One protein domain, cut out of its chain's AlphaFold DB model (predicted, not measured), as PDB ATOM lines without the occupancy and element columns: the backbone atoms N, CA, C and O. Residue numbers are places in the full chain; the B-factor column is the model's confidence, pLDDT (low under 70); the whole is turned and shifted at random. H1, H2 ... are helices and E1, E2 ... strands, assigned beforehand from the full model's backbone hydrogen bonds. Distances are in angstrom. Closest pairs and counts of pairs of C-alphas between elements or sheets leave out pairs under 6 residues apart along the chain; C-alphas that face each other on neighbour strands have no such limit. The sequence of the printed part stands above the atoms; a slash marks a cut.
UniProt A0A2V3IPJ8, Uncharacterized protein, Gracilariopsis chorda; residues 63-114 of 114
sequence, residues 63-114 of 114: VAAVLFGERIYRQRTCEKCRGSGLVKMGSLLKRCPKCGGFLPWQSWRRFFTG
ATOM      1  N   VAL A  63     -60.114  22.472  15.821       97.25
ATOM      2  CA  VAL A  63     -59.688  23.707  16.492       97.25
ATOM      3  C   VAL A  63     -58.175  23.695  16.708       97.25
ATOM      4  O   VAL A  63     -57.490  24.657  16.353       97.25
ATOM      5  N   ALA A  64     -57.630  22.585  17.218       95.06
ATOM      6  CA  ALA A  64     -56.193  22.426  17.378       95.06
ATOM      7  C   ALA A  64     -55.457  22.525  16.035       95.06
ATOM      8  O   ALA A  64     -54.455  23.229  15.955       95.06
ATOM      9  N   ALA A  65     -55.957  21.887  14.975       95.50
ATOM     10  CA  ALA A  65     -55.337  21.903  13.654       95.50
ATOM     11  C   ALA A  65     -55.248  23.317  13.063       95.50
ATOM     12  O   ALA A  65     -54.205  23.674  12.521       95.50
ATOM     13  N   VAL A  66     -56.292  24.140  13.209       96.19
ATOM     14  CA  VAL A  66     -56.287  25.529  12.719       96.19
ATOM     15  C   VAL A  66     -55.322  26.396  13.532       96.19
ATOM     16  O   VAL A  66     -54.428  27.021  12.960       96.19
ATOM     17  N   LEU A  67     -55.427  26.381  14.865       94.12
ATOM     18  CA  LEU A  67     -54.562  27.183  15.744       94.12
ATOM     19  C   LEU A  67     -53.085  26.791  15.615       94.12
ATOM     20  O   LEU A  67     -52.186  27.636  15.624       94.12
ATOM     21  N   PHE A  68     -52.824  25.494  15.483       91.44
ATOM     22  CA  PHE A  68     -51.492  24.965  15.236       91.44
ATOM     23  C   PHE A  68     -51.016  25.325  13.827       91.44
ATOM     24  O   PHE A  68     -49.877  25.763  13.659       91.44
ATOM     25  N   GLY A  69     -51.900  25.221  12.833       92.31
ATOM     26  CA  GLY A  69     -51.674  25.576  11.434       92.31
ATOM     27  C   GLY A  69     -51.142  26.995  11.259       92.31
ATOM     28  O   GLY A  69     -50.126  27.194  10.590       92.31
ATOM     29  N   GLU A  70     -51.741  27.975  11.936       91.81
ATOM     30  CA  GLU A  70     -51.265  29.364  11.909       91.81
ATOM     31  C   GLU A  70     -49.822  29.502  12.419       91.81
ATOM     32  O   GLU A  70     -49.022  30.278  11.880       91.81
ATOM     33  N   ARG A  71     -49.448  28.723  13.443       88.19
ATOM     34  CA  ARG A  71     -48.071  28.695  13.961       88.19
ATOM     35  C   ARG A  71     -47.114  28.055  12.964       88.19
ATOM     36  O   ARG A  71     -46.009  28.574  12.784       88.19
ATOM     37  N   ILE A  72     -47.537  26.989  12.277       90.81
ATOM     38  CA  ILE A  72     -46.746  26.374  11.203       90.81
ATOM     39  C   ILE A  72     -46.490  27.387  10.092       90.81
ATOM     40  O   ILE A  72     -45.350  27.536   9.647       90.81
ATOM     41  N   TYR A  73     -47.537  28.089   9.659       91.31
ATOM     42  CA  TYR A  73     -47.459  29.048   8.567       91.31
ATOM     43  C   TYR A  73     -46.443  30.150   8.875       91.31
ATOM     44  O   TYR A  73     -45.495  30.334   8.115       91.31
ATOM     45  N   ARG A  74     -46.543  30.788  10.049       90.19
ATOM     46  CA  ARG A  74     -45.579  31.815  10.490       90.19
ATOM     47  C   ARG A  74     -44.142  31.300  10.579       90.19
ATOM     48  O   ARG A  74     -43.204  32.055  10.336       90.19
ATOM     49  N   GLN A  75     -43.940  30.035  10.952       87.00
ATOM     50  CA  GLN A  75     -42.604  29.441  10.971       87.00
ATOM     51  C   GLN A  75     -42.078  29.210   9.548       87.00
ATOM     52  O   GLN A  75     -40.919  29.530   9.282       87.00
ATOM     53  N   ARG A  76     -42.912  28.696   8.632       88.81
ATOM     54  CA  ARG A  76     -42.548  28.439   7.227       88.81
ATOM     55  C   ARG A  76     -42.245  29.712   6.446       88.81
ATOM     56  O   ARG A  76     -41.306  29.706   5.660       88.81
ATOM     57  N   THR A  77     -42.971  30.796   6.699       92.00
ATOM     58  CA  THR A  77     -42.731  32.092   6.047       92.00
ATOM     59  C   THR A  77     -41.583  32.886   6.672       92.00
ATOM     60  O   THR A  77     -41.196  33.929   6.151       92.00
ATOM     61  N   CYS A  78     -41.011  32.429   7.790       90.31
ATOM     62  CA  CYS A  78     -39.951  33.164   8.464       90.31
ATOM     63  C   CYS A  78     -38.645  33.137   7.659       90.31
ATOM     64  O   CYS A  78     -37.996  32.098   7.542       90.31
ATOM     65  N   GLU A  79     -38.187  34.302   7.207       90.00
ATOM     66  CA  GLU A  79     -36.962  34.441   6.407       90.00
ATOM     67  C   GLU A  79     -35.681  34.039   7.155       90.00
ATOM     68  O   GLU A  79     -34.737  33.539   6.547       90.00
ATOM     69  N   LYS A  80     -35.644  34.209   8.488       88.31
ATOM     70  CA  LYS A  80     -34.452  33.888   9.297       88.31
ATOM     71  C   LYS A  80     -34.189  32.391   9.412       88.31
ATOM     72  O   LYS A  80     -33.038  31.977   9.357       88.31
ATOM     73  N   CYS A  81     -35.227  31.592   9.662       86.56
ATOM     74  CA  CYS A  81     -35.084  30.144   9.845       86.56
ATOM     75  C   CYS A  81     -35.546  29.334   8.626       86.56
ATOM     76  O   CYS A  81     -35.334  28.125   8.603       86.56
ATOM     77  N   ARG A  82     -36.169  29.975   7.625       86.19
ATOM     78  CA  ARG A  82     -36.692  29.352   6.398       86.19
ATOM     79  C   ARG A  82     -37.538  28.103   6.683       86.19
ATOM     80  O   ARG A  82     -37.378  27.069   6.045       86.19
ATOM     81  N   GLY A  83     -38.380  28.161   7.715       85.44
ATOM     82  CA  GLY A  83     -39.223  27.036   8.128       85.44
ATOM     83  C   GLY A  83     -38.607  26.059   9.126       85.44
ATOM     84  O   GLY A  83     -39.360  25.380   9.820       85.44
ATOM     85  N   SER A  84     -37.285  26.017   9.307       83.56
ATOM     86  CA  SER A  84     -36.643  25.026  10.188       83.56
ATOM     87  C   SER A  84     -36.942  25.242  11.677       83.56
ATOM     88  O   SER A  84     -36.869  24.304  12.466       83.56
ATOM     89  N   GLY A  85     -37.262  26.482  12.071       85.62
ATOM     90  CA  GLY A  85     -37.429  26.883  13.473       85.62
ATOM     91  C   GLY A  85     -36.121  26.979  14.269       85.62
ATOM     92  O   GLY A  85     -36.144  27.429  15.414       85.62
ATOM     93  N   LEU A  86     -34.985  26.624  13.662       85.62
ATOM     94  CA  LEU A  86     -33.661  26.581  14.279       85.62
ATOM     95  C   LEU A  86     -32.689  27.461  13.483       85.62
ATOM     96  O   LEU A  86     -32.659  27.427  12.254       85.62
ATOM     97  N   VAL A  87     -31.884  28.257  14.180       85.62
ATOM     98  CA  VAL A  87     -30.867  29.132  13.586       85.62
ATOM     99  C   VAL A  87     -29.500  28.703  14.108       85.62
ATOM    100  O   VAL A  87     -29.324  28.483  15.308       85.62
ATOM    101  N   LYS A  88     -28.527  28.567  13.203       84.44
ATOM    102  CA  LYS A  88     -27.150  28.216  13.558       84.44
ATOM    103  C   LYS A  88     -26.473  29.434  14.184       84.44
ATOM    104  O   LYS A  88     -26.305  30.455  13.526       84.44
ATOM    105  N   MET A  89     -26.120  29.323  15.459       81.31
ATOM    106  CA  MET A  89     -25.417  30.344  16.234       81.31
ATOM    107  C   MET A  89     -24.103  29.725  16.714       81.31
ATOM    108  O   MET A  89     -24.053  29.066  17.753       81.31
ATOM    109  N   GLY A  90     -23.049  29.875  15.906       84.19
ATOM    110  CA  GLY A  90     -21.765  29.204  16.121       84.19
ATOM    111  C   GLY A  90     -21.841  27.698  15.843       84.19
ATOM    112  O   GLY A  90     -22.257  27.278  14.760       84.19
ATOM    113  N   SER A  91     -21.438  26.882  16.821       77.94
ATOM    114  CA  SER A  91     -21.492  25.413  16.759       77.94
ATOM    115  C   SER A  91     -22.854  24.828  17.150       77.94
ATOM    116  O   SER A  91     -23.109  23.655  16.876       77.94
ATOM    117  N   LEU A  92     -23.742  25.628  17.753       78.12
ATOM    118  CA  LEU A  92     -25.021  25.171  18.298       78.12
ATOM    119  C   LEU A  92     -26.210  25.662  17.461       78.12
ATOM    120  O   LEU A  92     -26.199  26.745  16.867       78.12
ATOM    121  N   LEU A  93     -27.260  24.843  17.423       81.38
ATOM    122  CA  LEU A  93     -28.539  25.178  16.804       81.38
ATOM    123  C   LEU A  93     -29.481  25.691  17.888       81.38
ATOM    124  O   LEU A  93     -29.928  24.919  18.728       81.38
ATOM    125  N   LYS A  94     -29.807  26.983  17.846       83.75
ATOM    126  CA  LYS A  94     -30.713  27.614  18.814       83.75
ATOM    127  C   LYS A  94     -32.080  27.874  18.193       83.75
ATOM    128  O   LYS A  94     -32.208  28.008  16.975       83.75
ATOM    129  N   ARG A  95     -33.118  27.973  19.029       84.44
ATOM    130  CA  ARG A  95     -34.473  28.340  18.582       84.44
ATOM    131  C   ARG A  95     -34.471  29.720  17.927       84.44
ATOM    132  O   ARG A  95     -33.766  30.630  18.363       84.44
ATOM    133  N   CYS A  96     -35.259  29.879  16.866       87.12
ATOM    134  CA  CYS A  96     -35.342  31.147  16.153       87.12
ATOM    135  C   CYS A  96     -35.988  32.234  17.038       87.12
ATOM    136  O   CYS A  96     -37.162  32.098  17.388       87.12
ATOM    137  N   PRO A  97     -35.303  33.359  17.325       85.06
ATOM    138  CA  PRO A  97     -35.844  34.408  18.193       85.06
ATOM    139  C   PRO A  97     -36.978  35.215  17.542       85.06
ATOM    140  O   PRO A  97     -37.679  35.940  18.234       85.06
ATOM    141  N   LYS A  98     -37.160  35.122  16.214       86.69
ATOM    142  CA  LYS A  98     -38.228  35.847  15.506       86.69
ATOM    143  C   LYS A  98     -39.548  35.080  15.449       86.69
ATOM    144  O   LYS A  98     -40.587  35.673  15.696       86.69
ATOM    145  N   CYS A  99     -39.525  33.788  15.117       86.81
ATOM    146  CA  CYS A  99     -40.748  32.983  15.005       86.81
ATOM    147  C   CYS A  99     -41.004  32.077  16.224       86.81
ATOM    148  O   CYS A  99     -41.993  31.352  16.241       86.81
ATOM    149  N   GLY A 100     -40.104  32.063  17.212       80.75
ATOM    150  CA  GLY A 100     -40.175  31.221  18.413       80.75
ATOM    151  C   GLY A 100     -39.631  29.803  18.220       80.75
ATOM    152  O   GLY A 100     -39.124  29.225  19.174       80.75
ATOM    153  N   GLY A 101     -39.668  29.277  16.989       78.06
ATOM    154  CA  GLY A 101     -39.188  27.933  16.653       78.06
ATOM    155  C   GLY A 101     -40.008  26.872  17.377       78.06
ATOM    156  O   GLY A 101     -39.667  26.487  18.487       78.06
ATOM    157  N   PHE A 102     -41.108  26.437  16.766       65.12
ATOM    158  CA  PHE A 102     -42.135  25.628  17.424       65.12
ATOM    159  C   PHE A 102     -42.136  24.171  16.950       65.12
ATOM    160  O   PHE A 102     -42.415  23.267  17.730       65.12
ATOM    161  N   LEU A 103     -41.765  23.934  15.690       74.56
ATOM    162  CA  LEU A 103     -41.760  22.599  15.098       74.56
ATOM    163  C   LEU A 103     -40.348  22.017  14.975       74.56
ATOM    164  O   LEU A 103     -39.501  22.626  14.310       74.56
ATOM    165  N   PRO A 104     -40.097  20.823  15.541       65.50
ATOM    166  CA  PRO A 104     -38.831  20.112  15.446       65.50
ATOM    167  C   PRO A 104     -38.713  19.369  14.106       65.50
ATOM    168  O   PRO A 104     -38.573  18.151  14.083       65.50
ATOM    169  N   TRP A 105     -38.744  20.086  12.975       69.75
ATOM    170  CA  TRP A 105     -38.607  19.470  11.640       69.75
ATOM    171  C   TRP A 105     -37.306  18.673  11.468       69.75
ATOM    172  O   TRP A 105     -37.220  17.800  10.616       69.75
ATOM    173  N   GLN A 106     -36.290  19.000  12.268       72.81
ATOM    174  CA  GLN A 106     -35.005  18.307  12.310       72.81
ATOM    175  C   GLN A 106     -35.002  17.166  13.334       72.81
ATOM    176  O   GLN A 106     -34.799  16.013  12.974       72.81
ATOM    177  N   SER A 107     -35.190  17.468  14.624       74.31
ATOM    178  CA  SER A 107     -35.356  16.437  15.652       74.31
ATOM    179  C   SER A 107     -35.933  16.988  16.952       74.31
ATOM    180  O   SER A 107     -35.599  18.095  17.384       74.31
ATOM    181  N   TRP A 108     -36.750  16.169  17.621       78.06
ATOM    182  CA  TRP A 108     -37.298  16.469  18.948       78.06
ATOM    183  C   TRP A 108     -36.200  16.656  20.000       78.06
ATOM    184  O   TRP A 108     -36.299  17.536  20.850       78.06
ATOM    185  N   ARG A 109     -35.102  15.891  19.904       79.38
ATOM    186  CA  ARG A 109     -33.960  16.022  20.819       79.38
ATOM    187  C   ARG A 109     -33.344  17.417  20.728       79.38
ATOM    188  O   ARG A 109     -33.277  18.107  21.741       79.38
ATOM    189  N   ARG A 110     -32.974  17.871  19.523       71.00
ATOM    190  CA  ARG A 110     -32.368  19.201  19.305       71.00
ATOM    191  C   ARG A 110     -33.308  20.348  19.675       71.00
ATOM    192  O   ARG A 110     -32.846  21.429  20.005       71.00
ATOM    193  N   PHE A 111     -34.617  20.114  19.648       67.44
ATOM    194  CA  PHE A 111     -35.603  21.104  20.059       67.44
ATOM    195  C   PHE A 111     -35.623  21.358  21.570       67.44
ATOM    196  O   PHE A 111     -35.804  22.505  21.979       67.44
ATOM    197  N   PHE A 112     -35.448  20.320  22.396       70.38
ATOM    198  CA  PHE A 112     -35.447  20.441  23.861       70.38
ATOM    199  C   PHE A 112     -34.057  20.665  24.471       70.38
ATOM    200  O   PHE A 112     -33.977  21.211  25.563       70.38
ATOM    201  N   THR A 113     -32.978  20.284  23.778       70.50
ATOM    202  CA  THR A 113     -31.586  20.365  24.286       70.50
ATOM    203  C   THR A 113     -30.743  21.482  23.660       70.50
ATOM    204  O   THR A 113     -29.521  21.384  23.685       70.50
ATOM    205  N   GLY A 114     -31.387  22.493  23.063       57.88
ATOM    206  CA  GLY A 114     -30.727  23.591  22.336       57.88
ATOM    207  C   GLY A 114     -29.575  24.268  23.074       57.88
ATOM    208  O   GLY A 114     -29.670  24.411  24.311       57.88
TER     209      GLY A 114
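Overview. This is residues 63 to 114 of the 114 residues of an uncharacterized protein of Gracilariopsis chorda (UniProt A0A2V3IPJ8). A small two-strand hairpin, E1 and E2, makes one end of a long outline, and the helix H1 makes the other end, with unnamed loops between them. The short helix H2, at the end of the chain, lies off to one side near E2 and away from H1. The printed part has 52 residues, with two named helices and two named strands in the order H1, E1, E2, H2. The two strands form one antiparallel sheet, E1 - E2, and the class is mixed, helices and strands. By its radius of gyration of the C-alphas, 11.0 A, the whole is compact, yet its outline is elongated, spanning 38 by 23 by 14 A.

Along the chain. Start at the sheet: find C-alpha 86 at (-33.661, 26.581, 14.279), where E1 begins, and follow residues 86 to 89 over 9.3 A. E2 comes back through residues 92 to 95, a length of 10.0 A. Now look for C-alpha 63 at (-59.688, 23.707, 16.492); from there H1 runs through residues 63 to 76, 20.1 A from first to last C-alpha. H2 is residues 108 to 112, 6.6 A long, and ends with C-alpha 112 at (-35.447, 20.441, 23.861).

Arrangement. Look first at the hairpin of E1 and E2, antiparallel neighbours with 136 degrees between their directions. The C-alphas of Leu 86 and Arg 95 face each other at 4.7 A. Across the pair you will find N 87 and O 94 at 2.8 A and N 94 and O 87 at 3.0 A, both within hydrogen-bond range. Moving outward to H2, the closest C-alphas of E2 and H2 are those of Arg 95 and Phe 111, 7.5 A apart. E1 and H2 are apart, but only just, with their closest C-alphas at 8.2 A. H1 is apart from E2 and from H2. In H2 the O i to N i+4 pair is within hydrogen-bond range, and in H1 9 of 10 such pairs are.

Size, cuts and confidence. The two C-alphas farthest apart are those of Val 63, in H1, and Gly 90, between the strands, at 38.3 A. The printed part has no cut and ends at residue 114, the chain's last. The link from E1 to E2 is tight and that from H1 to E1 is short. The link from E2 to H2 is long: trace residues 96 to 107, whose C-alphas lie 3 to 11 A from the mean of all C-alphas. The mean pLDDT of the printed part is 83.2; in the B-factor column, look for values under 70 at residues 102, 104 to 105, 111 and 114.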